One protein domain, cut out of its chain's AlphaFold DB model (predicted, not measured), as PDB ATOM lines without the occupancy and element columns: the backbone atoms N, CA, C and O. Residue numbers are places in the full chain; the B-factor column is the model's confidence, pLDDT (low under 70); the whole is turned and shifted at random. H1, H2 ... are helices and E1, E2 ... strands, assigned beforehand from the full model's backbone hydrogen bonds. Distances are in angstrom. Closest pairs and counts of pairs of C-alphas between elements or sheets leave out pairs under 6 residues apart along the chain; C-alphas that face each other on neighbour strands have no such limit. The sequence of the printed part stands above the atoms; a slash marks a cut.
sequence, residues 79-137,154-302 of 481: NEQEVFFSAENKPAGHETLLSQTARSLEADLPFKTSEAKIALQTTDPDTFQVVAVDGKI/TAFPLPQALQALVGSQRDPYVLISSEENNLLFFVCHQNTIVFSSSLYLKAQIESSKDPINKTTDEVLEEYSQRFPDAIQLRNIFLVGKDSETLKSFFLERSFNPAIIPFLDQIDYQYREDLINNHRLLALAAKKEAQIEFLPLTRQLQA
ATOM      1  N   ASN A  79     137.190 219.905 283.977       90.75
ATOM      2  CA  ASN A  79     136.000 219.534 284.738       90.75
ATOM      3  C   ASN A  79     135.129 218.535 283.956       90.75
ATOM      4  O   ASN A  79     135.175 218.482 282.725       90.75
ATOM      5  N   GLU A  80     134.350 217.727 284.672       86.25
ATOM      6  CA  GLU A  80     133.599 216.589 284.131       86.25
ATOM      7  C   GLU A  80     132.633 216.958 282.996       86.25
ATOM      8  O   GLU A  80     132.455 216.178 282.066       86.25
ATOM      9  N   GLN A  81     132.071 218.167 283.015       80.25
ATOM     10  CA  GLN A  81     131.102 218.655 282.033       80.25
ATOM     11  C   GLN A  81     131.703 218.830 280.632       80.25
ATOM     12  O   GLN A  81     130.956 218.939 279.660       80.25
ATOM     13  N   GLU A  82     133.035 218.856 280.517       85.88
ATOM     14  CA  GLU A  82     133.749 218.948 279.239       85.88
ATOM     15  C   GLU A  82     134.400 217.625 278.815       85.88
ATOM     16  O   GLU A  82     135.017 217.573 277.751       85.88
ATOM     17  N   VAL A  83     134.274 216.556 279.615       85.81
ATOM     18  CA  VAL A  83     134.938 215.271 279.366       85.81
ATOM     19  C   VAL A  83     133.919 214.154 279.179       85.81
ATOM     20  O   VAL A  83     133.265 213.710 280.118       85.81
ATOM     21  N   PHE A  84     133.849 213.642 277.956       83.88
ATOM     22  CA  PHE A  84     133.134 212.417 277.635       83.88
ATOM     23  C   PHE A  84     134.029 211.196 277.896       83.88
ATOM     24  O   PHE A  84     135.199 211.172 277.499       83.88
ATOM     25  N   PHE A  85     133.459 210.169 278.526       84.62
ATOM     26  CA  PHE A  85     134.114 208.890 278.793       84.62
ATOM     27  C   PHE A  85     133.373 207.756 278.089       84.62
ATOM     28  O   PHE A  85     132.163 207.615 278.244       84.62
ATOM     29  N   SER A  86     134.117 206.907 277.381       81.50
ATOM     30  CA  SER A  86     133.637 205.590 276.955       81.50
ATOM     31  C   SER A  86     134.644 204.510 277.341       81.50
ATOM     32  O   SER A  86     135.833 204.787 277.524       81.50
ATOM     33  N   ALA A  87     134.154 203.286 277.491       82.62
ATOM     34  CA  ALA A  87     134.932 202.099 277.802       82.62
ATOM     35  C   ALA A  87     134.829 201.136 276.619       82.62
ATOM     36  O   ALA A  87     133.727 200.749 276.234       82.62
ATOM     37  N   GLU A  88     135.966 200.768 276.035       80.12
ATOM     38  CA  GLU A  88     136.017 199.930 274.838       80.12
ATOM     39  C   GLU A  88     136.850 198.669 275.084       80.12
ATOM     40  O   GLU A  88     137.983 198.727 275.567       80.12
ATOM     41  N   ASN A  89     136.287 197.517 274.712       81.50
ATOM     42  CA  ASN A  89     137.008 196.245 274.663       81.50
ATOM     43  C   ASN A  89     138.076 196.278 273.562       81.50
ATOM     44  O   ASN A  89     137.922 196.983 272.562       81.50
ATOM     45  N   LYS A  90     139.129 195.470 273.696       77.81
ATOM     46  CA  LYS A  90     140.137 195.308 272.639       77.81
ATOM     47  C   LYS A  90     139.526 194.852 271.303       77.81
ATOM     48  O   LYS A  90     138.737 193.906 271.300       77.81
ATOM     49  N   PRO A  91     139.934 195.447 270.162       73.19
ATOM     50  CA  PRO A  91     139.500 194.985 268.849       73.19
ATOM     51  C   PRO A  91     139.988 193.558 268.590       73.19
ATOM     52  O   PRO A  91     141.168 193.245 268.765       73.19
ATOM     53  N   ALA A  92     139.087 192.704 268.112       66.88
ATOM     54  CA  ALA A  92     139.439 191.374 267.638       66.88
ATOM     55  C   ALA A  92     140.009 191.434 266.207       66.88
ATOM     56  O   ALA A  92     139.450 192.075 265.315       66.88
ATOM     57  N   GLY A  93     141.107 190.716 265.958       66.44
ATOM     58  CA  GLY A  93     141.693 190.582 264.621       66.44
ATOM     59  C   GLY A  93     142.512 191.798 264.170       66.44
ATOM     60  O   GLY A  93     143.518 192.134 264.788       66.44
ATOM     61  N   HIS A  94     142.135 192.396 263.035       58.31
ATOM     62  CA  HIS A  94     142.935 193.415 262.332       58.31
ATOM     63  C   HIS A  94     142.395 194.851 262.442       58.31
ATOM     64  O   HIS A  94     142.988 195.765 261.865       58.31
ATOM     65  N   GLU A  95     141.291 195.079 263.156       66.75
ATOM     66  CA  GLU A  95     140.819 196.440 263.421       66.75
ATOM     67  C   GLU A  95     141.799 197.171 264.356       66.75
ATOM     68  O   GLU A  95     142.224 196.642 265.383       66.75
ATOM     69  N   THR A  96     142.191 198.399 264.003       71.44
ATOM     70  CA  THR A  96     142.970 199.238 264.919       71.44
ATOM     71  C   THR A  96     142.040 199.852 265.958       71.44
ATOM     72  O   THR A  96     140.943 200.289 265.613       71.44
ATOM     73  N   LEU A  97     142.503 199.958 267.208       69.56
ATOM     74  CA  LEU A  97     141.743 200.567 268.310       69.56
ATOM     75  C   LEU A  97     141.141 201.924 267.909       69.56
ATOM     76  O   LEU A  97     139.962 202.167 268.094       69.56
ATOM     77  N   LEU A  98     141.925 202.761 267.226       66.00
ATOM     78  CA  LEU A  98     141.481 204.064 266.726       66.00
ATOM     79  C   LEU A  98     140.351 204.005 265.685       66.00
ATOM     80  O   LEU A  98     139.606 204.972 265.571       66.00
ATOM     81  N   SER A  99     140.220 202.916 264.922       66.56
ATOM     82  CA  SER A  99     139.125 202.731 263.954       66.56
ATOM     83  C   SER A  99     137.840 202.258 264.638       66.56
ATOM     84  O   SER A  99     136.761 202.739 264.293       66.56
ATOM     85  N   GLN A 100     137.964 201.388 265.646       73.25
ATOM     86  CA  GLN A 100     136.865 201.012 266.536       73.25
ATOM     87  C   GLN A 100     136.347 202.242 267.293       73.25
ATOM     88  O   GLN A 100     135.170 202.573 267.172       73.25
ATOM     89  N   THR A 101     137.235 202.982 267.965       72.75
ATOM     90  CA  THR A 101     136.887 204.202 268.702       72.75
ATOM     91  C   THR A 101     136.289 205.279 267.795       72.75
ATOM     92  O   THR A 101     135.305 205.910 268.164       72.75
ATOM     93  N   ALA A 102     136.813 205.474 266.577       69.38
ATOM     94  CA  ALA A 102     136.216 206.412 265.620       69.38
ATOM     95  C   ALA A 102     134.756 206.062 265.288       69.38
ATOM     96  O   ALA A 102     133.924 206.961 265.234       69.38
ATOM     97  N   ARG A 103     134.447 204.770 265.099       70.88
ATOM     98  CA  ARG A 103     133.088 204.282 264.818       70.88
ATOM     99  C   ARG A 103     132.181 204.374 266.047       70.88
ATOM    100  O   ARG A 103     131.034 204.778 265.910       70.88
ATOM    101  N   SER A 104     132.697 204.015 267.223       68.81
ATOM    102  CA  SER A 104     131.969 204.072 268.497       68.81
ATOM    103  C   SER A 104     131.544 205.501 268.834       68.81
ATOM    104  O   SER A 104     130.390 205.756 269.155       68.81
ATOM    105  N   LEU A 105     132.471 206.454 268.723       70.75
ATOM    106  CA  LEU A 105     132.240 207.848 269.094       70.75
ATOM    107  C   LEU A 105     131.354 208.630 268.110       70.75
ATOM    108  O   LEU A 105     130.862 209.697 268.469       70.75
ATOM    109  N   GLU A 106     131.160 208.157 266.875       67.25
ATOM    110  CA  GLU A 106     130.435 208.923 265.849       67.25
ATOM    111  C   GLU A 106     128.912 208.983 266.082       67.25
ATOM    112  O   GLU A 106     128.264 209.903 265.584       67.25
ATOM    113  N   ALA A 107     128.355 208.063 266.880       63.78
ATOM    114  CA  ALA A 107     126.959 208.102 267.324       63.78
ATOM    115  C   ALA A 107     126.772 208.818 268.678       63.78
ATOM    116  O   ALA A 107     125.800 209.554 268.850       63.78
ATOM    117  N   ASP A 108     127.706 208.619 269.615       68.50
ATOM    118  CA  ASP A 108     127.486 208.914 271.040       68.50
ATOM    119  C   ASP A 108     128.085 210.250 271.518       68.50
ATOM    120  O   ASP A 108     127.776 210.712 272.620       68.50
ATOM    121  N   LEU A 109     128.956 210.898 270.729       71.12
ATOM    122  CA  LEU A 109     129.563 212.164 271.147       71.12
ATOM    123  C   LEU A 109     128.556 213.331 271.148       71.12
ATOM    124  O   LEU A 109     127.941 213.622 270.121       71.12
ATOM    125  N   PRO A 110     128.492 214.135 272.230       69.62
ATOM    126  CA  PRO A 110     127.677 215.353 272.269       69.62
ATOM    127  C   PRO A 110     128.245 216.505 271.410       69.62
ATOM    128  O   PRO A 110     127.664 217.585 271.344       69.62
ATOM    129  N   PHE A 111     129.386 216.320 270.747       77.00
ATOM    130  CA  PHE A 111     130.026 217.314 269.883       77.00
ATOM    131  C   PHE A 111     130.587 216.651 268.623       77.00
ATOM    132  O   PHE A 111     130.770 215.439 268.560       77.00
ATOM    133  N   LYS A 112     130.876 217.452 267.593       78.06
ATOM    134  CA  LYS A 112     131.294 216.935 266.282       78.06
ATOM    135  C   LYS A 112     132.579 216.109 266.391       78.06
ATOM    136  O   LYS A 112     133.618 216.625 266.801       78.06
ATOM    137  N   THR A 113     132.543 214.875 265.896       73.81
ATOM    138  CA  THR A 113     133.665 213.915 265.853       73.81
ATOM    139  C   THR A 113     134.927 214.482 265.182       73.81
ATOM    140  O   THR A 113     136.048 214.125 265.533       73.81
ATOM    141  N   SER A 114     134.769 215.421 264.241       77.19
ATOM    142  CA  SER A 114     135.865 216.137 263.568       77.19
ATOM    143  C   SER A 114     136.526 217.241 264.408       77.19
ATOM    144  O   SER A 114     137.646 217.658 264.108       77.19
ATOM    145  N   GLU A 115     135.849 217.717 265.453       82.06
ATOM    146  CA  GLU A 115     136.314 218.750 266.387       82.06
ATOM    147  C   GLU A 115     136.816 218.133 267.709       82.06
ATOM    148  O   GLU A 115     137.573 218.774 268.444       82.06
ATOM    149  N   ALA A 116     136.461 216.869 267.967       83.31
ATOM    150  CA  ALA A 116     136.884 216.073 269.111       83.31
ATOM    151  C   ALA A 116     138.413 215.972 269.259       83.31
ATOM    152  O   ALA A 116     139.167 215.760 268.298       83.31
ATOM    153  N   LYS A 117     138.868 216.059 270.509       86.38
ATOM    154  CA  LYS A 117     140.208 215.665 270.944       86.38
ATOM    155  C   LYS A 117     140.098 214.415 271.788       86.38
ATOM    156  O   LYS A 117     139.310 214.399 272.728       86.38
ATOM    157  N   ILE A 118     140.885 213.396 271.461       83.62
ATOM    158  CA  ILE A 118     140.781 212.076 272.074       83.62
ATOM    159  C   ILE A 118     142.122 211.675 272.674       83.62
ATOM    160  O   ILE A 118     143.177 211.835 272.056       83.62
ATOM    161  N   ALA A 119     142.054 211.093 273.863       83.56
ATOM    162  CA  ALA A 119     143.124 210.314 274.451       83.56
ATOM    163  C   ALA A 119     142.627 208.896 274.754       83.56
ATOM    164  O   ALA A 119     141.454 208.681 275.061       83.56
ATOM    165  N   LEU A 120     143.543 207.936 274.659       81.62
ATOM    166  CA  LEU A 120     143.298 206.525 274.933       81.62
ATOM    167  C   LEU A 120     144.199 206.092 276.085       81.62
ATOM    168  O   LEU A 120     145.398 206.377 276.069       81.62
ATOM    169  N   GLN A 121     143.638 205.390 277.065       79.19
ATOM    170  CA  GLN A 121     144.384 204.865 278.204       79.19
ATOM    171  C   GLN A 121     144.022 203.396 278.430       79.19
ATOM    172  O   GLN A 121     142.868 203.068 278.684       79.19
ATOM    173  N   THR A 122     145.019 202.511 278.402       74.50
ATOM    174  CA  THR A 122     144.852 201.123 278.852       74.50
ATOM    175  C   THR A 122     144.556 201.102 280.349       74.50
ATOM    176  O   THR A 122     145.340 201.621 281.147       74.50
ATOM    177  N   THR A 123     143.423 200.514 280.715       72.25
ATOM    178  CA  THR A 123     142.915 200.414 282.093       72.25
ATOM    179  C   THR A 123     142.997 198.995 282.635       72.25
ATOM    180  O   THR A 123     143.216 198.813 283.829       72.25
ATOM    181  N   ASP A 124     142.876 198.008 281.750       71.81
ATOM    182  CA  ASP A 124     142.833 196.585 282.064       71.81
ATOM    183  C   ASP A 124     143.541 195.779 280.949       71.81
ATOM    184  O   ASP A 124     143.761 196.318 279.855       71.81
ATOM    185  N   PRO A 125     143.934 194.507 281.163       75.75
ATOM    186  CA  PRO A 125     144.401 193.645 280.084       75.75
ATOM    187  C   PRO A 125     143.483 193.564 278.863       75.75
ATOM    188  O   PRO A 125     144.044 193.431 277.779       75.75
ATOM    189  N   ASP A 126     142.158 193.711 278.979       79.06
ATOM    190  CA  ASP A 126     141.244 193.596 277.825       79.06
ATOM    191  C   ASP A 126     140.389 194.843 277.513       79.06
ATOM    192  O   ASP A 126     139.735 194.877 276.466       79.06
ATOM    193  N   THR A 127     140.466 195.906 278.327       80.50
ATOM    194  CA  THR A 127     139.719 197.166 278.117       80.50
ATOM    195  C   THR A 127     140.601 198.418 278.053       80.50
ATOM    196  O   THR A 127     141.696 198.496 278.625       80.50
ATOM    197  N   PHE A 128     140.085 199.439 277.366       82.56
ATOM    198  CA  PHE A 128     140.639 200.788 277.332       82.56
ATOM    199  C   PHE A 128     139.595 201.821 277.752       82.56
ATOM    200  O   PHE A 128     138.429 201.753 277.362       82.56
ATOM    201  N   GLN A 129     140.055 202.860 278.445       86.62
ATOM    202  CA  GLN A 129     139.337 204.118 278.539       86.62
ATOM    203  C   GLN A 129     139.559 204.941 277.267       86.62
ATOM    204  O   GLN A 129     140.692 205.307 276.936       86.62
ATOM    205  N   VAL A 130     138.459 205.320 276.628       85.69
ATOM    206  CA  VAL A 130     138.389 206.444 275.697       85.69
ATOM    207  C   VAL A 130     138.009 207.700 276.473       85.69
ATOM    208  O   VAL A 130     137.056 207.699 277.256       85.69
ATOM    209  N   VAL A 131     138.754 208.779 276.241       86.12
ATOM    210  CA  VAL A 131     138.520 210.105 276.820       86.12
ATOM    211  C   VAL A 131     138.392 211.098 275.676       86.12
ATOM    212  O   VAL A 131     139.340 211.248 274.905       86.12
ATOM    213  N   ALA A 132     137.262 211.795 275.566       85.88
ATOM    214  CA  ALA A 132     137.022 212.778 274.512       85.88
ATOM    215  C   ALA A 132     136.612 214.147 275.076       85.88
ATOM    216  O   ALA A 132     135.858 214.235 276.040       85.88
ATOM    217  N   VAL A 133     137.098 215.222 274.451       87.06
ATOM    218  CA  VAL A 133     136.817 216.624 274.816       87.06
ATOM    219  C   VAL A 133     136.577 217.441 273.542       87.06
ATOM    220  O   VAL A 133     137.242 217.208 272.528       87.06
ATOM    221  N   ASP A 134     135.674 218.426 273.574       87.62
ATOM    222  CA  ASP A 134     135.504 219.378 272.466       87.62
ATOM    223  C   ASP A 134     136.790 220.211 272.283       87.62
ATOM    224  O   ASP A 134     137.239 220.943 273.173       87.62
ATOM    225  N   GLY A 135     137.404 220.118 271.099       89.12
ATOM    226  CA  GLY A 135     138.667 220.782 270.797       89.12
ATOM    227  C   GLY A 135     138.612 222.307 270.704       89.12
ATOM    228  O   GLY A 135     139.672 222.934 270.758       89.12
ATOM    229  N   LYS A 136     137.428 222.919 270.580       89.25
ATOM    230  CA  LYS A 136     137.233 224.370 270.721       89.25
ATOM    231  C   LYS A 136     137.225 224.758 272.188       89.25
ATOM    232  O   LYS A 136     137.935 225.694 272.547       89.25
ATOM    233  N   ILE A 137     136.470 224.034 273.019       88.19
ATOM    234  CA  ILE A 137     136.367 224.318 274.455       88.19
ATOM    235  C   ILE A 137     137.742 224.153 275.106       88.19
ATOM    236  O   ILE A 137     138.262 225.114 275.665       88.19
ATOM    237  N   THR A 154     150.006 220.409 280.160       88.25
ATOM    238  CA  THR A 154     149.016 219.360 279.881       88.25
ATOM    239  C   THR A 154     147.665 219.710 280.504       88.25
ATOM    240  O   THR A 154     147.597 220.413 281.516       88.25
ATOM    241  N   ALA A 155     146.598 219.209 279.888       90.44
ATOM    242  CA  ALA A 155     145.231 219.261 280.384       90.44
ATOM    243  C   ALA A 155     144.790 217.840 280.766       90.44
ATOM    244  O   ALA A 155     145.088 216.897 280.034       90.44
ATOM    245  N   PHE A 156     144.118 217.669 281.905       90.75
ATOM    246  CA  PHE A 156     143.867 216.350 282.498       90.75
ATOM    247  C   PHE A 156     142.468 216.281 283.148       90.75
ATOM    248  O   PHE A 156     142.161 217.140 283.976       90.75
ATOM    249  N   PRO A 157     141.616 215.282 282.837       91.25
ATOM    250  CA  PRO A 157     140.291 215.143 283.448       91.25
ATOM    251  C   PRO A 157     140.319 214.916 284.961       91.25
ATOM    252  O   PRO A 157     140.966 213.987 285.453       91.25
ATOM    253  N   LEU A 158     139.546 215.705 285.709       91.31
ATOM    254  CA  LEU A 158     139.431 215.541 287.162       91.31
ATOM    255  C   LEU A 158     138.821 214.195 287.608       91.31
ATOM    256  O   LEU A 158     139.342 213.633 288.574       91.31
ATOM    257  N   PRO A 159     137.838 213.588 286.909       90.81
ATOM    258  CA  PRO A 159     137.362 212.245 287.260       90.81
ATOM    259  C   PRO A 159     138.478 211.191 287.221       90.81
ATOM    260  O   PRO A 159     138.663 210.442 288.177       90.81
ATOM    261  N   GLN A 160     139.339 211.208 286.195       88.81
ATOM    262  CA  GLN A 160     140.515 210.329 286.141       88.81
ATOM    263  C   GLN A 160     141.582 210.686 287.183       88.81
ATOM    264  O   GLN A 160     142.384 209.822 287.557       88.81
ATOM    265  N   ALA A 161     141.644 211.941 287.645       89.50
ATOM    266  CA  ALA A 161     142.524 212.339 288.741       89.50
ATOM    267  C   ALA A 161     142.109 211.631 290.038       89.50
ATOM    268  O   ALA A 161     142.936 210.959 290.656       89.50
ATOM    269  N   LEU A 162     140.817 211.709 290.363       90.88
ATOM    270  CA  LEU A 162     140.180 211.100 291.531       90.88
ATOM    271  C   LEU A 162     140.158 209.564 291.478       90.88
ATOM    272  O   LEU A 162     140.448 208.920 292.481       90.88
ATOM    273  N   GLN A 163     139.874 208.962 290.318       90.06
ATOM    274  CA  GLN A 163     139.762 207.503 290.157       90.06
ATOM    275  C   GLN A 163     141.016 206.764 290.658       90.06
ATOM    276  O   GLN A 163     140.931 205.740 291.332       90.06
ATOM    277  N   ALA A 164     142.206 207.313 290.394       86.69
ATOM    278  CA  ALA A 164     143.467 206.698 290.807       86.69
ATOM    279  C   ALA A 164     143.775 206.808 292.314       86.69
ATOM    280  O   ALA A 164     144.784 206.258 292.749       86.69
ATOM    281  N   LEU A 165     142.929 207.480 293.105       86.12
ATOM    282  CA  LEU A 165     142.970 207.409 294.569       86.12
ATOM    283  C   LEU A 165     142.401 206.075 295.092       86.12
ATOM    284  O   LEU A 165     142.812 205.616 296.151       86.12
ATOM    285  N   VAL A 166     141.486 205.447 294.340       89.12
ATOM    286  CA  VAL A 166     140.870 204.144 294.666       89.12
ATOM    287  C   VAL A 166     141.791 202.971 294.312       89.12
ATOM    288  O   VAL A 166     141.712 201.899 294.912       89.12
ATOM    289  N   GLY A 167     142.673 203.167 293.327       83.12
ATOM    290  CA  GLY A 167     143.470 202.094 292.736       83.12
ATOM    291  C   GLY A 167     142.631 201.124 291.895       83.12
ATOM    292  O   GLY A 167     141.475 201.394 291.569       83.12
ATOM    293  N   SER A 168     143.236 199.998 291.515       84.00
ATOM    294  CA  SER A 168     142.549 198.946 290.762       84.00
ATOM    295  C   SER A 168     141.579 198.179 291.658       84.00
ATOM    296  O   SER A 168     141.973 197.693 292.716       84.00
ATOM    297  N   GLN A 169     140.337 198.025 291.206       89.00
ATOM    298  CA  GLN A 169     139.301 197.240 291.877       89.00
ATOM    299  C   GLN A 169     138.846 196.089 290.976       89.00
ATOM    300  O   GLN A 169     138.945 196.169 289.749       89.00
ATOM    301  N   ARG A 170     138.360 195.009 291.595       85.88
ATOM    302  CA  ARG A 170     137.747 193.873 290.889       85.88
ATOM    303  C   ARG A 170     136.276 194.141 290.580       85.88
ATOM    304  O   ARG A 170     135.820 193.894 289.468       85.88
ATOM    305  N   ASP A 171     135.561 194.625 291.585       91.75
ATOM    306  CA  ASP A 171     134.116 194.810 291.553       91.75
ATOM    307  C   ASP A 171     133.773 196.248 291.123       91.75
ATOM    308  O   ASP A 171     134.564 197.167 291.370       91.75
ATOM    309  N   PRO A 172     132.607 196.474 290.493       93.50
ATOM    310  CA  PRO A 172     132.169 197.808 290.101       93.50
ATOM    311  C   PRO A 172     131.922 198.700 291.324       93.50
ATOM    312  O   PRO A 172     131.502 198.230 292.386       93.50
ATOM    313  N   TYR A 173     132.176 200.000 291.171       95.12
ATOM    314  CA  TYR A 173     132.047 200.973 292.256       95.12
ATOM    315  C   TYR A 173     131.615 202.357 291.771       95.12
ATOM    316  O   TYR A 173     131.872 202.732 290.629       95.12
ATOM    317  N   VAL A 174     131.009 203.146 292.656       94.88
ATOM    318  CA  VAL A 174     130.836 204.597 292.472       94.88
ATOM    319  C   VAL A 174     131.942 205.315 293.240       94.88
ATOM    320  O   VAL A 174     132.210 204.951 294.381       94.88
ATOM    321  N   LEU A 175     132.581 206.339 292.671       95.00
ATOM    322  CA  LEU A 175     133.296 207.344 293.470       95.00
ATOM    323  C   LEU A 175     132.420 208.586 293.609       95.00
ATOM    324  O   LEU A 175     131.828 209.013 292.622       95.00
ATOM    325  N   ILE A 176     132.381 209.183 294.801       95.19
ATOM    326  CA  ILE A 176     131.720 210.467 295.069       95.19
ATOM    327  C   ILE A 176     132.718 211.426 295.731       95.19
ATOM    328  O   ILE A 176     133.365 211.097 296.724       95.19
ATOM    329  N   SER A 177     132.830 212.620 295.155       94.19
ATOM    330  CA  SER A 177     133.756 213.698 295.492       94.19
ATOM    331  C   SER A 177     132.958 214.945 295.882       94.19
ATOM    332  O   SER A 177     132.426 215.633 295.008       94.19
ATOM    333  N   SER A 178     132.871 215.252 297.183       92.50
ATOM    334  CA  SER A 178     132.243 216.498 297.659       92.50
ATOM    335  C   SER A 178     133.271 217.617 297.804       92.50
ATOM    336  O   SER A 178     134.078 217.617 298.739       92.50
ATOM    337  N   GLU A 179     133.236 218.587 296.892       90.31
ATOM    338  CA  GLU A 179     133.980 219.843 297.013       90.31
ATOM    339  C   GLU A 179     132.991 221.011 296.865       90.31
ATOM    340  O   GLU A 179     132.081 220.963 296.038       90.31
ATOM    341  N   GLU A 180     133.144 222.059 297.682       87.00
ATOM    342  CA  GLU A 180     132.260 223.238 297.676       87.00
ATOM    343  C   GLU A 180     130.768 222.876 297.838       87.00
ATOM    344  O   GLU A 180     130.403 222.313 298.867       87.00
ATOM    345  N   ASN A 181     129.907 223.194 296.866       81.62
ATOM    346  CA  ASN A 181     128.482 222.829 296.857       81.62
ATOM    347  C   ASN A 181     128.181 221.767 295.778       81.62
ATOM    348  O   ASN A 181     127.068 221.707 295.263       81.62
ATOM    349  N   ASN A 182     129.170 220.961 295.385       84.44
ATOM    350  CA  ASN A 182     129.077 220.053 294.244       84.44
ATOM    351  C   ASN A 182     129.514 218.629 294.628       84.44
ATOM    352  O   ASN A 182     130.657 218.399 295.027       84.44
ATOM    353  N   LEU A 183     128.616 217.660 294.439       88.38
ATOM    354  CA  LEU A 183     128.954 216.239 294.437       88.38
ATOM    355  C   LEU A 183     129.299 215.823 293.005       88.38
ATOM    356  O   LEU A 183     128.399 215.663 292.186       88.38
ATOM    357  N   LEU A 184     130.582 215.626 292.705       89.19
ATOM    358  CA  LEU A 184     131.030 214.932 291.494       89.19
ATOM    359  C   LEU A 184     130.957 213.432 291.757       89.19
ATOM    360  O   LEU A 184     131.543 212.964 292.732       89.19
ATOM    361  N   PHE A 185     130.272 212.678 290.906       88.88
ATOM    362  CA  PHE A 185     130.182 211.228 291.027       88.88
ATOM    363  C   PHE A 185     130.380 210.529 289.685       88.88
ATOM    364  O   PHE A 185     129.962 211.011 288.633       88.88
ATOM    365  N   PHE A 186     131.035 209.373 289.720       86.94
ATOM    366  CA  PHE A 186     131.265 208.565 288.529       86.94
ATOM    367  C   PHE A 186     131.261 207.074 288.844       86.94
ATOM    368  O   PHE A 186     131.693 206.646 289.915       86.94
ATOM    369  N   VAL A 187     130.755 206.289 287.893       89.38
ATOM    370  CA  VAL A 187     130.681 204.830 287.981       89.38
ATOM    371  C   VAL A 187     131.897 204.232 287.294       89.38
ATOM    372  O   VAL A 187     132.204 204.566 286.145       89.38
ATOM    373  N   CYS A 188     132.555 203.314 287.990       90.69
ATOM    374  CA  CYS A 188     133.674 202.540 287.492       90.69
ATOM    375  C   CYS A 188     133.297 201.068 287.308       90.69
ATOM    376  O   CYS A 188     132.780 200.426 288.222       90.69
ATOM    377  N   HIS A 189     133.638 200.520 286.143       87.88
ATOM    378  CA  HIS A 189     133.501 199.108 285.789       87.88
ATOM    379  C   HIS A 189     134.796 198.660 285.092       87.88
ATOM    380  O   HIS A 189     135.308 199.388 284.242       87.88
ATOM    381  N   GLN A 190     135.370 197.509 285.469       86.06
ATOM    382  CA  GLN A 190     136.643 196.999 284.907       86.06
ATOM    383  C   GLN A 190     137.756 198.072 284.827       86.06
ATOM    384  O   GLN A 190     138.432 198.236 283.814       86.06
ATOM    385  N   ASN A 191     137.905 198.866 285.896       83.88
ATOM    386  CA  ASN A 191     138.850 199.990 286.004       83.88
ATOM    387  C   ASN A 191     138.692 201.125 284.961       83.88
ATOM    388  O   ASN A 191     139.502 202.054 284.946       83.88
ATOM    389  N   THR A 192     137.624 201.126 284.161       86.88
ATOM    390  CA  THR A 192     137.188 202.265 283.331       86.88
ATOM    391  C   THR A 192     136.107 203.077 284.039       86.88
ATOM    392  O   THR A 192     135.295 202.517 284.772       86.88
ATOM    393  N   ILE A 193     136.074 204.386 283.800       88.38
ATOM    394  CA  ILE A 193     134.919 205.249 284.055       88.38
ATOM    395  C   ILE A 193     133.922 205.015 282.916       88.38
ATOM    396  O   ILE A 193     134.248 205.249 281.751       88.38
ATOM    397  N   VAL A 194     132.714 204.557 283.250       83.81
ATOM    398  CA  VAL A 194     131.640 204.285 282.272       83.81
ATOM    399  C   VAL A 194     130.569 205.376 282.253       83.81
ATOM    400  O   VAL A 194     129.922 205.578 281.228       83.81
ATOM    401  N   PHE A 195     130.422 206.102 283.361       79.75
ATOM    402  CA  PHE A 195     129.502 207.224 283.548       79.75
ATOM    403  C   PHE A 195     130.154 208.253 284.482       79.75
ATOM    404  O   PHE A 195     130.806 207.859 285.449       79.75
ATOM    405  N   SER A 196     129.950 209.551 284.244       82.62
ATOM    406  CA  SER A 196     130.369 210.640 285.140       82.62
ATOM    407  C   SER A 196     129.364 211.789 285.077       82.62
ATOM    408  O   SER A 196     128.957 212.185 283.989       82.62
ATOM    409  N   SER A 197     128.994 212.350 286.228       75.00
ATOM    410  CA  SER A 197     128.070 213.486 286.342       75.00
ATOM    411  C   SER A 197     128.308 214.244 287.655       75.00
ATOM    412  O   SER A 197     129.135 213.838 288.476       75.00
ATOM    413  N   SER A 198     127.613 215.359 287.876       80.94
ATOM    414  CA  SER A 198     127.652 216.050 289.166       80.94
ATOM    415  C   SER A 198     126.325 216.697 289.564       80.94
ATOM    416  O   SER A 198     125.477 217.020 288.733       80.94
ATOM    417  N   LEU A 199     126.132 216.828 290.878       75.75
ATOM    418  CA  LEU A 199     124.907 217.290 291.526       75.75
ATOM    419  C   LEU A 199     125.216 218.505 292.410       75.75
ATOM    420  O   LEU A 199     126.081 218.444 293.286       75.75
ATOM    421  N   TYR A 200     124.491 219.604 292.194       75.44
ATOM    422  CA  TYR A 200     124.595 220.812 293.014       75.44
ATOM    423  C   TYR A 200     123.749 220.690 294.292       75.44
ATOM    424  O   TYR A 200     122.556 220.382 294.235       75.44
ATOM    425  N   LEU A 201     124.358 220.961 295.445       68.69
ATOM    426  CA  LEU A 201     123.727 220.938 296.764       68.69
ATOM    427  C   LEU A 201     123.104 222.301 297.080       68.69
ATOM    428  O   LEU A 201     123.785 223.323 297.040       68.69
ATOM    429  N   LYS A 202     121.817 222.326 297.455       55.53
ATOM    430  CA  LYS A 202     121.094 223.589 297.713       55.53
ATOM    431  C   LYS A 202     121.620 224.360 298.931       55.53
ATOM    432  O   LYS A 202     121.553 225.585 298.939       55.53
ATOM    433  N   ALA A 203     122.139 223.646 299.930       64.00
ATOM    434  CA  ALA A 203     122.891 224.208 301.056       64.00
ATOM    435  C   ALA A 203     123.784 223.136 301.705       64.00
ATOM    436  O   ALA A 203     125.003 223.273 301.743       64.00
ATOM    437  N   GLN A 204     123.171 222.048 302.180       72.81
ATOM    438  CA  GLN A 204     123.835 220.900 302.811       72.81
ATOM    439  C   GLN A 204     123.236 219.579 302.293       72.81
ATOM    440  O   GLN A 204     122.278 219.583 301.510       72.81
ATOM    441  N   ILE A 205     123.796 218.437 302.696       77.38
ATOM    442  CA  ILE A 205     123.321 217.111 302.262       77.38
ATOM    443  C   ILE A 205     121.948 216.791 302.847       77.38
ATOM    444  O   ILE A 205     121.090 216.252 302.154       77.38
ATOM    445  N   GLU A 206     121.703 217.197 304.086       76.94
ATOM    446  CA  GLU A 206     120.445 217.042 304.807       76.94
ATOM    447  C   GLU A 206     119.292 217.711 304.043       76.94
ATOM    448  O   GLU A 206     118.235 217.109 303.871       76.94
ATOM    449  N   SER A 207     119.532 218.905 303.486       72.38
ATOM    450  CA  SER A 207     118.593 219.630 302.614       72.38
ATOM    451  C   SER A 207     118.564 219.132 301.159       72.38
ATOM    452  O   SER A 207     117.848 219.697 300.333       72.38
ATOM    453  N   SER A 208     119.377 218.129 300.818       74.12
ATOM    454  CA  SER A 208     119.555 217.604 299.455       74.12
ATOM    455  C   SER A 208     119.321 216.086 299.363       74.12
ATOM    456  O   SER A 208     119.627 215.495 298.328       74.12
ATOM    457  N   LYS A 209     118.761 215.450 300.408       80.31
ATOM    458  CA  LYS A 209     118.535 213.995 300.456       80.31
ATOM    459  C   LYS A 209     117.698 213.481 299.283       80.31
ATOM    460  O   LYS A 209     118.083 212.481 298.691       80.31
ATOM    461  N   ASP A 210     116.617 214.162 298.903       75.88
ATOM    462  CA  ASP A 210     115.739 213.689 297.819       75.88
ATOM    463  C   ASP A 210     116.402 213.756 296.428       75.88
ATOM    464  O   ASP A 210     116.354 212.752 295.713       75.88
ATOM    465  N   PRO A 211     117.107 214.847 296.045       69.12
ATOM    466  CA  PRO A 211     118.007 214.837 294.892       69.12
ATOM    467  C   PRO A 211     119.039 213.702 294.915       69.12
ATOM    468  O   PRO A 211     119.183 213.001 293.918       69.12
ATOM    469  N   ILE A 212     119.730 213.479 296.040       77.56
ATOM    470  CA  ILE A 212     120.762 212.432 296.142       77.56
ATOM    471  C   ILE A 212     120.132 211.033 296.032       77.56
ATOM    472  O   ILE A 212     120.687 210.172 295.350       77.56
ATOM    473  N   ASN A 213     118.967 210.806 296.649       78.19
ATOM    474  CA  ASN A 213     118.193 209.571 296.512       78.19
ATOM    475  C   ASN A 213     117.893 209.295 295.038       78.19
ATOM    476  O   ASN A 213     118.386 208.304 294.501       78.19
ATOM    477  N   LYS A 214     117.199 210.232 294.380       74.31
ATOM    478  CA  LYS A 214     116.810 210.124 292.974       74.31
ATOM    479  C   LYS A 214     118.004 209.866 292.054       74.31
ATOM    480  O   LYS A 214     117.963 208.933 291.263       74.31
ATOM    481  N   THR A 215     119.080 210.634 292.194       76.94
ATOM    482  CA  THR A 215     120.284 210.466 291.370       76.94
ATOM    483  C   THR A 215     121.022 209.154 291.651       76.94
ATOM    484  O   THR A 215     121.642 208.605 290.747       76.94
ATOM    485  N   THR A 216     120.922 208.589 292.860       79.75
ATOM    486  CA  THR A 216     121.418 207.222 293.117       79.75
ATOM    487  C   THR A 216     120.599 206.190 292.340       79.75
ATOM    488  O   THR A 216     121.169 205.260 291.777       79.75
ATOM    489  N   ASP A 217     119.277 206.356 292.305       78.06
ATOM    490  CA  ASP A 217     118.360 205.404 291.675       78.06
ATOM    491  C   ASP A 217     118.475 205.457 290.142       78.06
ATOM    492  O   ASP A 217     118.587 204.413 289.505       78.06
ATOM    493  N   GLU A 218     118.582 206.662 289.569       79.19
ATOM    494  CA  GLU A 218     118.899 206.902 288.150       79.19
ATOM    495  C   GLU A 218     120.226 206.224 287.741       79.19
ATOM    496  O   GLU A 218     120.293 205.559 286.708       79.19
ATOM    497  N   VAL A 219     121.273 206.325 288.574       77.81
ATOM    498  CA  VAL A 219     122.580 205.678 288.332       77.81
ATOM    499  C   VAL A 219     122.514 204.154 288.441       77.81
ATOM    500  O   VAL A 219     123.162 203.460 287.655       77.81
ATOM    501  N   LEU A 220     121.762 203.615 289.407       80.12
ATOM    502  CA  LEU A 220     121.554 202.170 289.527       80.12
ATOM    503  C   LEU A 220     120.813 201.617 288.307       80.12
ATOM    504  O   LEU A 220     121.205 200.573 287.788       80.12
ATOM    505  N   GLU A 221     119.774 202.314 287.842       79.81
ATOM    506  CA  GLU A 221     119.008 201.914 286.666       79.81
ATOM    507  C   GLU A 221     119.862 201.956 285.391       79.81
ATOM    508  O   GLU A 221     119.957 200.933 284.713       79.81
ATOM    509  N   GLU A 222     120.550 203.067 285.094       76.94
ATOM    510  CA  GLU A 222     121.413 203.163 283.903       76.94
ATOM    511  C   GLU A 222     122.503 202.078 283.915       76.94
ATOM    512  O   GLU A 222     122.733 201.398 282.911       76.94
ATOM    513  N   TYR A 223     123.142 201.854 285.069       81.06
ATOM    514  CA  TYR A 223     124.158 200.815 285.212       81.06
ATOM    515  C   TYR A 223     123.590 199.408 284.976       81.06
ATOM    516  O   TYR A 223     124.194 198.625 284.243       81.06
ATOM    517  N   SER A 224     122.427 199.080 285.548       83.81
ATOM    518  CA  SER A 224     121.790 197.770 285.359       83.81
ATOM    519  C   SER A 224     121.242 197.556 283.946       83.81
ATOM    520  O   SER A 224     121.297 196.430 283.458       83.81
ATOM    521  N   GLN A 225     120.770 198.602 283.262       81.69
ATOM    522  CA  GLN A 225     120.385 198.518 281.848       81.69
ATOM    523  C   GLN A 225     121.606 198.289 280.939       81.69
ATOM    524  O   GLN A 225     121.534 197.513 279.988       81.69
ATOM    525  N   ARG A 226     122.739 198.941 281.236       80.94
ATOM    526  CA  ARG A 226     123.973 198.865 280.435       80.94
ATOM    527  C   ARG A 226     124.812 197.609 280.702       80.94
ATOM    528  O   ARG A 226     125.529 197.164 279.810       80.94
ATOM    529  N   PHE A 227     124.725 197.041 281.906       85.12
ATOM    530  CA  PHE A 227     125.504 195.878 282.344       85.12
ATOM    531  C   PHE A 227     124.621 194.838 283.076       85.12
ATOM    532  O   PHE A 227     124.824 194.596 284.268       85.12
ATOM    533  N   PRO A 228     123.646 194.201 282.395       86.19
ATOM    534  CA  PRO A 228     122.641 193.344 283.038       86.19
ATOM    535  C   PRO A 228     123.223 192.103 283.735       86.19
ATOM    536  O   PRO A 228     122.718 191.697 284.779       86.19
ATOM    537  N   ASP A 229     124.307 191.530 283.203       88.31
ATOM    538  CA  ASP A 229     124.983 190.349 283.766       88.31
ATOM    539  C   ASP A 229     126.048 190.689 284.834       88.31
ATOM    540  O   ASP A 229     126.768 189.808 285.310       88.31
ATOM    541  N   ALA A 230     126.211 191.967 285.197       82.25
ATOM    542  CA  ALA A 230     127.271 192.403 286.101       82.25
ATOM    543  C   ALA A 230     126.904 192.295 287.590       82.25
ATOM    544  O   ALA A 230     125.744 192.296 288.000       82.25
ATOM    545  N   ILE A 231     127.942 192.276 288.433       85.38
ATOM    546  CA  ILE A 231     127.807 192.388 289.890       85.38
ATOM    547  C   ILE A 231     127.081 193.701 290.231       85.38
ATOM    548  O   ILE A 231     127.369 194.749 289.644       85.38
ATOM    549  N   GLN A 232     126.154 193.647 291.195       87.75
ATOM    550  CA  GLN A 232     125.405 194.820 291.652       87.75
ATOM    551  C   GLN A 232     126.342 195.938 292.130       87.75
ATOM    552  O   GLN A 232     127.268 195.705 292.909       87.75
ATOM    553  N   LEU A 233     126.041 197.169 291.718       91.12
ATOM    554  CA  LEU A 233     126.777 198.376 292.086       91.12
ATOM    555  C   LEU A 233     126.539 198.733 293.567       91.12
ATOM    556  O   LEU A 233     125.671 199.535 293.901       91.12
ATOM    557  N   ARG A 234     127.282 198.079 294.470       93.31
ATOM    558  CA  ARG A 234     127.172 198.250 295.934       93.31
ATOM    559  C   ARG A 234     128.344 198.991 296.567       93.31
ATOM    560  O   ARG A 234     128.175 199.570 297.634       93.31
ATOM    561  N   ASN A 235     129.517 198.982 295.941       96.19
ATOM    562  CA  ASN A 235     130.717 199.597 296.503       96.19
ATOM    563  C   ASN A 235     130.733 201.100 296.204       96.19
ATOM    564  O   ASN A 235     130.557 201.507 295.055       96.19
ATOM    565  N   ILE A 236     130.949 201.927 297.229       97.06
ATOM    566  CA  ILE A 236     131.025 203.386 297.086       97.06
ATOM    567  C   ILE A 236     132.312 203.883 297.738       97.06
ATOM    568  O   ILE A 236     132.566 203.608 298.906       97.06
ATOM    569  N   PHE A 237     133.110 204.653 297.006       96.75
ATOM    570  CA  PHE A 237     134.286 205.341 297.528       96.75
ATOM    571  C   PHE A 237     133.987 206.830 297.707       96.75
ATOM    572  O   PHE A 237     133.519 207.494 296.786       96.75
ATOM    573  N   LEU A 238     134.249 207.355 298.900       95.44
ATOM    574  CA  LEU A 238     133.882 208.712 299.304       95.44
ATOM    575  C   LEU A 238     135.132 209.553 299.563       95.44
ATOM    576  O   LEU A 238     136.067 209.096 300.222       95.44
ATOM    577  N   VAL A 239     135.150 210.784 299.055       92.88
ATOM    578  CA  VAL A 239     136.235 211.744 299.282       92.88
ATOM    579  C   VAL A 239     135.697 213.181 299.335       92.88
ATOM    580  O   VAL A 239     134.686 213.513 298.713       92.88
ATOM    581  N   GLY A 240     136.370 214.042 300.098       91.38
ATOM    582  CA  GLY A 240     135.957 215.431 300.313       91.38
ATOM    583  C   GLY A 240     135.110 215.643 301.571       91.38
ATOM    584  O   GLY A 240     134.941 214.730 302.384       91.38
ATOM    585  N   LYS A 241     134.631 216.875 301.768       88.62
ATOM    586  CA  LYS A 241     134.180 217.384 303.081       88.62
ATOM    587  C   LYS A 241     133.030 216.605 303.727       88.62
ATOM    588  O   LYS A 241     133.074 216.354 304.926       88.62
ATOM    589  N   ASP A 242     132.063 216.142 302.941       91.19
ATOM    590  CA  ASP A 242     130.837 215.527 303.469       91.19
ATOM    591  C   ASP A 242     130.918 213.990 303.583       91.19
ATOM    592  O   ASP A 242     129.898 213.308 303.691       91.19
ATOM    593  N   SER A 243     132.126 213.415 303.518       92.25
ATOM    594  CA  SER A 243     132.322 211.964 303.371       92.25
ATOM    595  C   SER A 243     131.695 211.126 304.495       92.25
ATOM    596  O   SER A 243     131.164 210.057 304.212       92.25
ATOM    597  N   GLU A 244     131.701 211.584 305.752       92.81
ATOM    598  CA  GLU A 244     131.072 210.842 306.866       92.81
ATOM    599  C   GLU A 244     129.530 210.922 306.821       92.81
ATOM    600  O   GLU A 244     128.846 209.935 307.104       92.81
ATOM    601  N   THR A 245     128.960 212.052 306.381       92.44
ATOM    602  CA  THR A 245     127.509 212.202 306.173       92.44
ATOM    603  C   THR A 245     127.028 211.311 305.026       92.44
ATOM    604  O   THR A 245     126.069 210.556 305.188       92.44
ATOM    605  N   LEU A 246     127.738 211.325 303.888       93.38
ATOM    606  CA  LEU A 246     127.470 210.434 302.752       93.38
ATOM    607  C   LEU A 246     127.597 208.957 303.147       93.38
ATOM    608  O   LEU A 246     126.734 208.155 302.805       93.38
ATOM    609  N   LYS A 247     128.634 208.589 303.906       96.00
ATOM    610  CA  LYS A 247     128.835 207.219 304.402       96.00
ATOM    611  C   LYS A 247     127.650 206.748 305.238       96.00
ATOM    612  O   LYS A 247     127.183 205.633 305.040       96.00
ATOM    613  N   SER A 248     127.141 207.602 306.121       94.75
ATOM    614  CA  SER A 248     125.983 207.295 306.966       94.75
ATOM    615  C   SER A 248     124.728 207.066 306.110       94.75
ATOM    616  O   SER A 248     124.106 206.010 306.193       94.75
ATOM    617  N   PHE A 249     124.447 207.987 305.182       92.75
ATOM    618  CA  PHE A 249     123.352 207.892 304.209       92.75
ATOM    619  C   PHE A 249     123.419 206.631 303.322       92.75
ATOM    620  O   PHE A 249     122.394 206.013 303.041       92.75
ATOM    621  N   PHE A 250     124.609 206.209 302.884       94.81
ATOM    622  CA  PHE A 250     124.759 205.012 302.049       94.81
ATOM    623  C   PHE A 250     124.744 203.696 302.849       94.81
ATOM    624  O   PHE A 250     124.286 202.683 302.316       94.81
ATOM    625  N   LEU A 251     125.152 203.701 304.126       95.56
ATOM    626  CA  LEU A 251     124.963 202.559 305.035       95.56
ATOM    627  C   LEU A 251     123.474 202.297 305.308       95.56
ATOM    628  O   LEU A 251     123.040 201.151 305.229       95.56
ATOM    629  N   GLU A 252     122.680 203.350 305.541       92.94
ATOM    630  CA  GLU A 252     121.211 203.266 305.686       92.94
ATOM    631  C   GLU A 252     120.527 202.625 304.460       92.94
ATOM    632  O   GLU A 252     119.440 202.061 304.573       92.94
ATOM    633  N   ARG A 253     121.176 202.683 303.288       89.75
ATOM    634  CA  ARG A 253     120.679 202.164 302.004       89.75
ATOM    635  C   ARG A 253     121.344 200.850 301.557       89.75
ATOM    636  O   ARG A 253     121.219 200.472 300.392       89.75
ATOM    637  N   SER A 254     122.027 200.140 302.461       92.44
ATOM    638  CA  SER A 254     122.668 198.835 302.204       92.44
ATOM    639  C   SER A 254     123.721 198.842 301.079       92.44
ATOM    640  O   SER A 254     123.860 197.872 300.330       92.44
ATOM    641  N   PHE A 255     124.472 199.938 300.955       96.25
ATOM    642  CA  PHE A 255     125.714 199.992 300.176       96.25
ATOM    643  C   PHE A 255     126.934 199.717 301.071       96.25
ATOM    644  O   PHE A 255     126.843 199.707 302.297       96.25
ATOM    645  N   ASN A 256     128.103 199.577 300.442       96.81
ATOM    646  CA  ASN A 256     129.407 199.429 301.083       96.81
ATOM    647  C   ASN A 256     130.237 200.730 300.923       96.81
ATOM    648  O   ASN A 256     131.122 200.779 300.061       96.81
ATOM    649  N   PRO A 257     129.960 201.814 301.680       97.56
ATOM    650  CA  PRO A 257     130.716 203.058 301.579       97.56
ATOM    651  C   PRO A 257     132.050 203.006 302.343       97.56
ATOM    652  O   PRO A 257     132.089 202.845 303.564       97.56
ATOM    653  N   ALA A 258     133.147 203.236 301.627       96.50
ATOM    654  CA  ALA A 258     134.491 203.411 302.164       96.50
ATOM    655  C   ALA A 258     134.975 204.849 301.920       96.50
ATOM    656  O   ALA A 258     134.964 205.337 300.792       96.50
ATOM    657  N   ILE A 259     135.437 205.537 302.966       93.81
ATOM    658  CA  ILE A 259     136.092 206.842 302.804       93.81
ATOM    659  C   ILE A 259     137.540 206.605 302.383       93.81
ATOM    660  O   ILE A 259     138.262 205.858 303.043       93.81
ATOM    661  N   ILE A 260     137.967 207.248 301.297       88.50
ATOM    662  CA  ILE A 260     139.354 207.200 300.841       88.50
ATOM    663  C   ILE A 260     140.214 208.007 301.830       88.50
ATOM    664  O   ILE A 260     139.974 209.209 301.985       88.50
ATOM    665  N   PRO A 261     141.233 207.414 302.482       74.25
ATOM    666  CA  PRO A 261     142.158 208.176 303.311       74.25
ATOM    667  C   PRO A 261     142.973 209.117 302.413       74.25
ATOM    668  O   PRO A 261     143.748 208.687 301.556       74.25
ATOM    669  N   PHE A 262     142.753 210.425 302.553       67.62
ATOM    670  CA  PHE A 262     143.324 211.385 301.615       67.62
ATOM    671  C   PHE A 262     144.797 211.689 301.922       67.62
ATOM    672  O   PHE A 262     145.107 212.567 302.724       67.62
ATOM    673  N   LEU A 263     145.693 210.976 301.227       62.03
ATOM    674  CA  LEU A 263     147.153 211.131 301.263       62.03
ATOM    675  C   LEU A 263     147.741 211.051 302.687       62.03
ATOM    676  O   LEU A 263     148.107 212.069 303.270       62.03
ATOM    677  N   ASP A 264     147.934 209.819 303.174       52.94
ATOM    678  CA  ASP A 264     148.366 209.397 304.529       52.94
ATOM    679  C   ASP A 264     149.570 210.121 305.180       52.94
ATOM    680  O   ASP A 264     149.917 209.831 306.324       52.94
ATOM    681  N   GLN A 265     150.275 210.997 304.458       52.81
ATOM    682  CA  GLN A 265     151.514 211.655 304.892       52.81
ATOM    683  C   GLN A 265     151.611 213.140 304.501       52.81
ATOM    684  O   GLN A 265     152.718 213.657 304.329       52.81
ATOM    685  N   ILE A 266     150.483 213.844 304.362       57.59
ATOM    686  CA  ILE A 266     150.491 215.311 304.470       57.59
ATOM    687  C   ILE A 266     150.258 215.700 305.938       57.59
ATOM    688  O   ILE A 266     149.535 215.030 306.669       57.59
ATOM    689  N   ASP A 267     150.935 216.763 306.368       54.25
ATOM    690  CA  ASP A 267     150.959 217.253 307.745       54.25
ATOM    691  C   ASP A 267     149.546 217.544 308.293       54.25
ATOM    692  O   ASP A 267     148.733 218.206 307.639       54.25
ATOM    693  N   TYR A 268     149.265 217.052 309.504       50.47
ATOM    694  CA  TYR A 268     147.930 217.029 310.117       50.47
ATOM    695  C   TYR A 268     147.340 218.433 310.319       50.47
ATOM    696  O   TYR A 268     146.121 218.583 310.380       50.47
ATOM    697  N   GLN A 269     148.194 219.461 310.378       54.72
ATOM    698  CA  GLN A 269     147.798 220.865 310.497       54.72
ATOM    699  C   GLN A 269     146.912 221.359 309.333       54.72
ATOM    700  O   GLN A 269     146.158 222.307 309.521       54.72
ATOM    701  N   TYR A 270     146.958 220.713 308.161       62.59
ATOM    702  CA  TYR A 270     146.233 221.141 306.952       62.59
ATOM    703  C   TYR A 270     144.988 220.290 306.647       62.59
ATOM    704  O   TYR A 270     144.457 220.356 305.542       62.59
ATOM    705  N   ARG A 271     144.524 219.446 307.582       69.81
ATOM    706  CA  ARG A 271     143.526 218.389 307.305       69.81
ATOM    707  C   ARG A 271     142.270 218.887 306.575       69.81
ATOM    708  O   ARG A 271     141.824 218.218 305.648       69.81
ATOM    709  N   GLU A 272     141.731 220.046 306.949       75.19
ATOM    710  CA  GLU A 272     140.557 220.633 306.285       75.19
ATOM    711  C   GLU A 272     140.882 221.199 304.896       75.19
ATOM    712  O   GLU A 272     140.159 220.906 303.944       75.19
ATOM    713  N   ASP A 273     141.996 221.922 304.735       77.50
ATOM    714  CA  ASP A 273     142.443 222.440 303.432       77.50
ATOM    715  C   ASP A 273     142.592 221.318 302.398       77.50
ATOM    716  O   ASP A 273     142.188 221.468 301.244       77.50
ATOM    717  N   LEU A 274     143.138 220.172 302.819       79.00
ATOM    718  CA  LEU A 274     143.328 218.997 301.967       79.00
ATOM    719  C   LEU A 274     142.002 218.376 301.531       79.00
ATOM    720  O   LEU A 274     141.844 218.003 300.371       79.00
ATOM    721  N   ILE A 275     141.047 218.293 302.455       83.38
ATOM    722  CA  ILE A 275     139.697 217.784 302.210       83.38
ATOM    723  C   ILE A 275     138.925 218.729 301.267       83.38
ATOM    724  O   ILE A 275     138.252 218.265 300.345       83.38
ATOM    725  N   ASN A 276     139.092 220.045 301.423       86.88
ATOM    726  CA  ASN A 276     138.448 221.088 300.611       86.88
ATOM    727  C   ASN A 276     139.117 221.345 299.239       86.88
ATOM    728  O   ASN A 276     138.586 222.109 298.431       86.88
ATOM    729  N   ASN A 277     140.268 220.715 298.971       91.44
ATOM    730  CA  ASN A 277     141.034 220.830 297.720       91.44
ATOM    731  C   ASN A 277     141.423 219.455 297.136       91.44
ATOM    732  O   ASN A 277     142.381 219.339 296.363       91.44
ATOM    733  N   HIS A 278     140.730 218.385 297.524       91.62
ATOM    734  CA  HIS A 278     141.110 217.019 297.174       91.62
ATOM    735  C   HIS A 278     141.095 216.765 295.652       91.62
ATOM    736  O   HIS A 278     141.924 215.989 295.174       91.62
ATOM    737  N   ARG A 279     140.248 217.459 294.867       93.31
ATOM    738  CA  ARG A 279     140.254 217.389 293.388       93.31
ATOM    739  C   ARG A 279     141.576 217.905 292.801       93.31
ATOM    740  O   ARG A 279     142.215 217.230 291.991       93.31
ATOM    741  N   LEU A 280     142.026 219.070 293.268       94.44
ATOM    742  CA  LEU A 280     143.306 219.689 292.898       94.44
ATOM    743  C   LEU A 280     144.509 218.844 293.347       94.44
ATOM    744  O   LEU A 280     145.467 218.646 292.598       94.44
ATOM    745  N   LEU A 281     144.460 218.329 294.571       91.50
ATOM    746  CA  LEU A 281     145.555 217.563 295.160       91.50
ATOM    747  C   LEU A 281     145.684 216.165 294.528       91.50
ATOM    748  O   LEU A 281     146.804 215.682 294.358       91.50
ATOM    749  N   ALA A 282     144.578 215.555 294.084       90.81
ATOM    750  CA  ALA A 282     144.592 214.336 293.273       90.81
ATOM    751  C   ALA A 282     145.286 214.555 291.915       90.81
ATOM    752  O   ALA A 282     146.152 213.768 291.527       90.81
ATOM    753  N   LEU A 283     144.973 215.662 291.226       92.56
ATOM    754  CA  LEU A 283     145.644 216.069 289.984       92.56
ATOM    755  C   LEU A 283     147.155 216.281 290.197       92.56
ATOM    756  O   LEU A 283     147.975 215.820 289.398       92.56
ATOM    757  N   ALA A 284     147.538 216.920 291.304       90.56
ATOM    758  CA  ALA A 284     148.937 217.167 291.636       90.56
ATOM    759  C   ALA A 284     149.715 215.900 292.040       90.56
ATOM    760  O   ALA A 284     150.922 215.826 291.802       90.56
ATOM    761  N   ALA A 285     149.049 214.899 292.624       87.12
ATOM    762  CA  ALA A 285     149.659 213.635 293.044       87.12
ATOM    763  C   ALA A 285     149.898 212.636 291.889       87.12
ATOM    764  O   ALA A 285     150.619 211.647 292.069       87.12
ATOM    765  N   LYS A 286     149.331 212.874 290.695       82.94
ATOM    766  CA  LYS A 286     149.572 212.046 289.500       82.94
ATOM    767  C   LYS A 286     151.057 212.048 289.123       82.94
ATOM    768  O   LYS A 286     151.652 213.102 288.902       82.94
ATOM    769  N   LYS A 287     151.649 210.856 289.002       64.31
ATOM    770  CA  LYS A 287     153.056 210.680 288.595       64.31
ATOM    771  C   LYS A 287     153.240 211.083 287.124       64.31
ATOM    772  O   LYS A 287     153.813 212.130 286.847       64.31
ATOM    773  N   GLU A 288     152.651 210.300 286.227       60.28
ATOM    774  CA  GLU A 288     152.614 210.443 284.765       60.28
ATOM    775  C   GLU A 288     151.373 209.669 284.247       60.28
ATOM    776  O   GLU A 288     150.748 208.945 285.024       60.28
ATOM    777  N   ALA A 289     150.939 209.782 282.989       48.38
ATOM    778  CA  ALA A 289     151.508 210.529 281.862       48.38
ATOM    779  C   ALA A 289     150.722 211.812 281.527       48.38
ATOM    780  O   ALA A 289     149.665 212.080 282.097       48.38
ATOM    781  N   GLN A 290     151.248 212.605 280.588       55.25
ATOM    782  CA  GLN A 290     150.473 213.658 279.928       55.25
ATOM    783  C   GLN A 290     149.354 213.009 279.106       55.25
ATOM    784  O   GLN A 290     149.609 212.094 278.325       55.25
ATOM    785  N   ILE A 291     148.127 213.504 279.255       59.97
ATOM    786  CA  ILE A 291     147.014 213.125 278.384       59.97
ATOM    787  C   ILE A 291     147.119 214.005 277.135       59.97
ATOM    788  O   ILE A 291     146.710 215.167 277.133       59.97
ATOM    789  N   GLU A 292     147.768 213.488 276.083       62.78
ATOM    790  CA  GLU A 292     147.896 214.218 274.818       62.78
ATOM    791  C   GLU A 292     146.578 214.139 274.036       62.78
ATOM    792  O   GLU A 292     146.310 213.199 273.288       62.78
ATOM    793  N   PHE A 293     145.750 215.164 274.232       69.50
ATOM    794  CA  PHE A 293     144.484 215.387 273.541       69.50
ATOM    795  C   PHE A 293     144.689 215.685 272.042       69.50
ATOM    796  O   PHE A 293     144.642 216.829 271.578       69.50
ATOM    797  N   LEU A 294     144.919 214.629 271.263       62.34
ATOM    798  CA  LEU A 294     145.140 214.688 269.820       62.34
ATOM    799  C   LEU A 294     143.812 214.763 269.041       62.34
ATOM    800  O   LEU A 294     142.810 214.195 269.468       62.34
ATOM    801  N   PRO A 295     143.767 215.437 267.874       61.03
ATOM    802  CA  PRO A 295     142.617 215.344 266.978       61.03
ATOM    803  C   PRO A 295     142.528 213.946 266.351       61.03
ATOM    804  O   PRO A 295     143.532 213.441 265.838       61.03
ATOM    805  N   LEU A 296     141.318 213.377 266.319       56.16
ATOM    806  CA  LEU A 296     141.041 212.023 265.815       56.16
ATOM    807  C   LEU A 296     141.668 211.757 264.437       56.16
ATOM    808  O   LEU A 296     142.322 210.739 264.218       56.16
ATOM    809  N   THR A 297     141.546 212.713 263.514       52.50
ATOM    810  CA  THR A 297     142.087 212.622 262.147       52.50
ATOM    811  C   THR A 297     143.606 212.435 262.097       52.50
ATOM    812  O   THR A 297     144.107 211.753 261.203       52.50
ATOM    813  N   ARG A 298     144.354 212.982 263.066       53.66
ATOM    814  CA  ARG A 298     145.815 212.825 263.163       53.66
ATOM    815  C   ARG A 298     146.198 211.482 263.784       53.66
ATOM    816  O   ARG A 298     147.175 210.880 263.347       53.66
ATOM    817  N   GLN A 299     145.420 210.985 264.747       50.12
ATOM    818  CA  GLN A 299     145.610 209.637 265.293       50.12
ATOM    819  C   GLN A 299     145.299 208.560 264.241       50.12
ATOM    820  O   GLN A 299     146.109 207.660 264.047       50.12
ATOM    821  N   LEU A 300     144.200 208.689 263.486       48.06
ATOM    822  CA  LEU A 300     143.851 207.780 262.381       48.06
ATOM    823  C   LEU A 300     144.935 207.714 261.287       48.06
ATOM    824  O   LEU A 300     145.118 206.671 260.661       48.06
ATOM    825  N   GLN A 301     145.684 208.802 261.075       44.53
ATOM    826  CA  GLN A 301     146.869 208.804 260.212       44.53
ATOM    827  C   GLN A 301     148.077 208.133 260.885       44.53
ATOM    828  O   GLN A 301     148.697 207.267 260.270       44.53
ATOM    829  N   ALA A 302     148.372 208.453 262.150       44.94
ATOM    830  CA  ALA A 302     149.467 207.833 262.905       44.94
ATOM    831  C   ALA A 302     149.319 206.301 263.012       44.94
ATOM    832  O   ALA A 302     150.287 205.571 262.808       44.94
TER     833      ALA A 302
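This is residues 79 to 137 and 154 to 302 of the 481 residues of the protein "LytR_C domain-containing protein" of Candidatus Woykebacteria bacterium RIFCSPHIGHO2_12_FULL_45_10 (UniProt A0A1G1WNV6). Two lobes lie side by side along the longest axis: the larger is a strongly twisted five-stranded sheet in three layers, H3 and H4 over one face and H2 over the other; the smaller is a three-stranded sheet in two layers, H1 over one face. Edge strands E1 and E7 bring the lobes together, and after H5 and H6 the last stretch crosses back to the smaller lobe, where H7 packs on H1. The printed part has 208 residues with seven named helices and nine named strands, ordered E1 H1 E2 E3 E4 H2 E5 E6 E7 H3 E8 H4 E9 H5 H6 H7, class mixed. The sheets run E7 E6 E5 E8 E9, mixed, and E1 E3 E2, antiparallel; the whole is compact, radius of gyration of the C-alphas 17.7 A, spans 50 by 39 by 31 A.

E5 (173 to 179), E6 (182 to 189) and E7 (192 to 200) form a meander, each the antiparallel neighbour of the one before; N 175 and O 186, and N 185 and O 197, are 2.9 A apart. E8 (235 to 240) is parallel to E5, N 176 to O 237 2.8 A, and to E9 (256 to 259), N 238 to O 258 2.9 A. H3 (206 to 226) is over E7 and E6, height over the sheet 9.8 A, C-alphas of Leu 199 and Ile 212 closest at 7.9 A. H4 (243 to 251), on the same face, is over E8 and E9, C-alphas of Lys 247 and Pro 257 closest at 5.4 A. E8, H4, E9 is a strand-helix-strand unit, parallel neighbours joined through a helix; E7, H3, E8 is a split one, with strands between; both crossovers are right-handed. H2 (158 to 166), on the opposite face, touches H6 (278 to 285), about perpendicular at 78 degrees, C-alphas of Ala 161 and Leu 283 closest at 5.0 A. H6 and H5 (268 to 276) only graze this sheet; E4 (154 to 157) pairs with no named strand. In the other sheet E3 (127 to 134) is antiparallel to E1 (83 to 89), N 86 to O 130 3.0 A, and to E2 (116 to 122), N 119 to O 131 2.9 A. H1 (97 to 108) is on it at height 8.5 A; E1, H1, E2 is a split unit, right-handed. H7 (296 to 302) touches residues 98 to 102 of H1 alone, a shallow tilt of 11 degrees, opposite ways, C-alphas of Leu 98 and Leu 300 closest at 6.2 A. The closest C-alphas of E1 and E7, Ser 86 and Val 194, are 5.8 A apart. Every O i to N i+4 pair is within hydrogen-bond range in H4, H6 and H7; H1 has 6 of 8, H3 15 of 17, H5 3 of 5, and H2 2 of 5 beside 4 of 6 O i to N i+3 pairs.

E1 begins at C-alpha 83 (134.938, 215.271, 279.366), and H7 ends at C-alpha 302 (149.467, 207.833, 262.905). H3 is 30.6 A long, E7 24.4 A with a bend of 50 degrees at residue 195.

Residues 138 to 153 are not printed; C-alphas 137 and 154 are 14.6 A apart. Of the links printed whole, none is long. Mean pLDDT of the printed part is 80.2; 43 residues are under 70, among them 262 to 271 and 287 to 302.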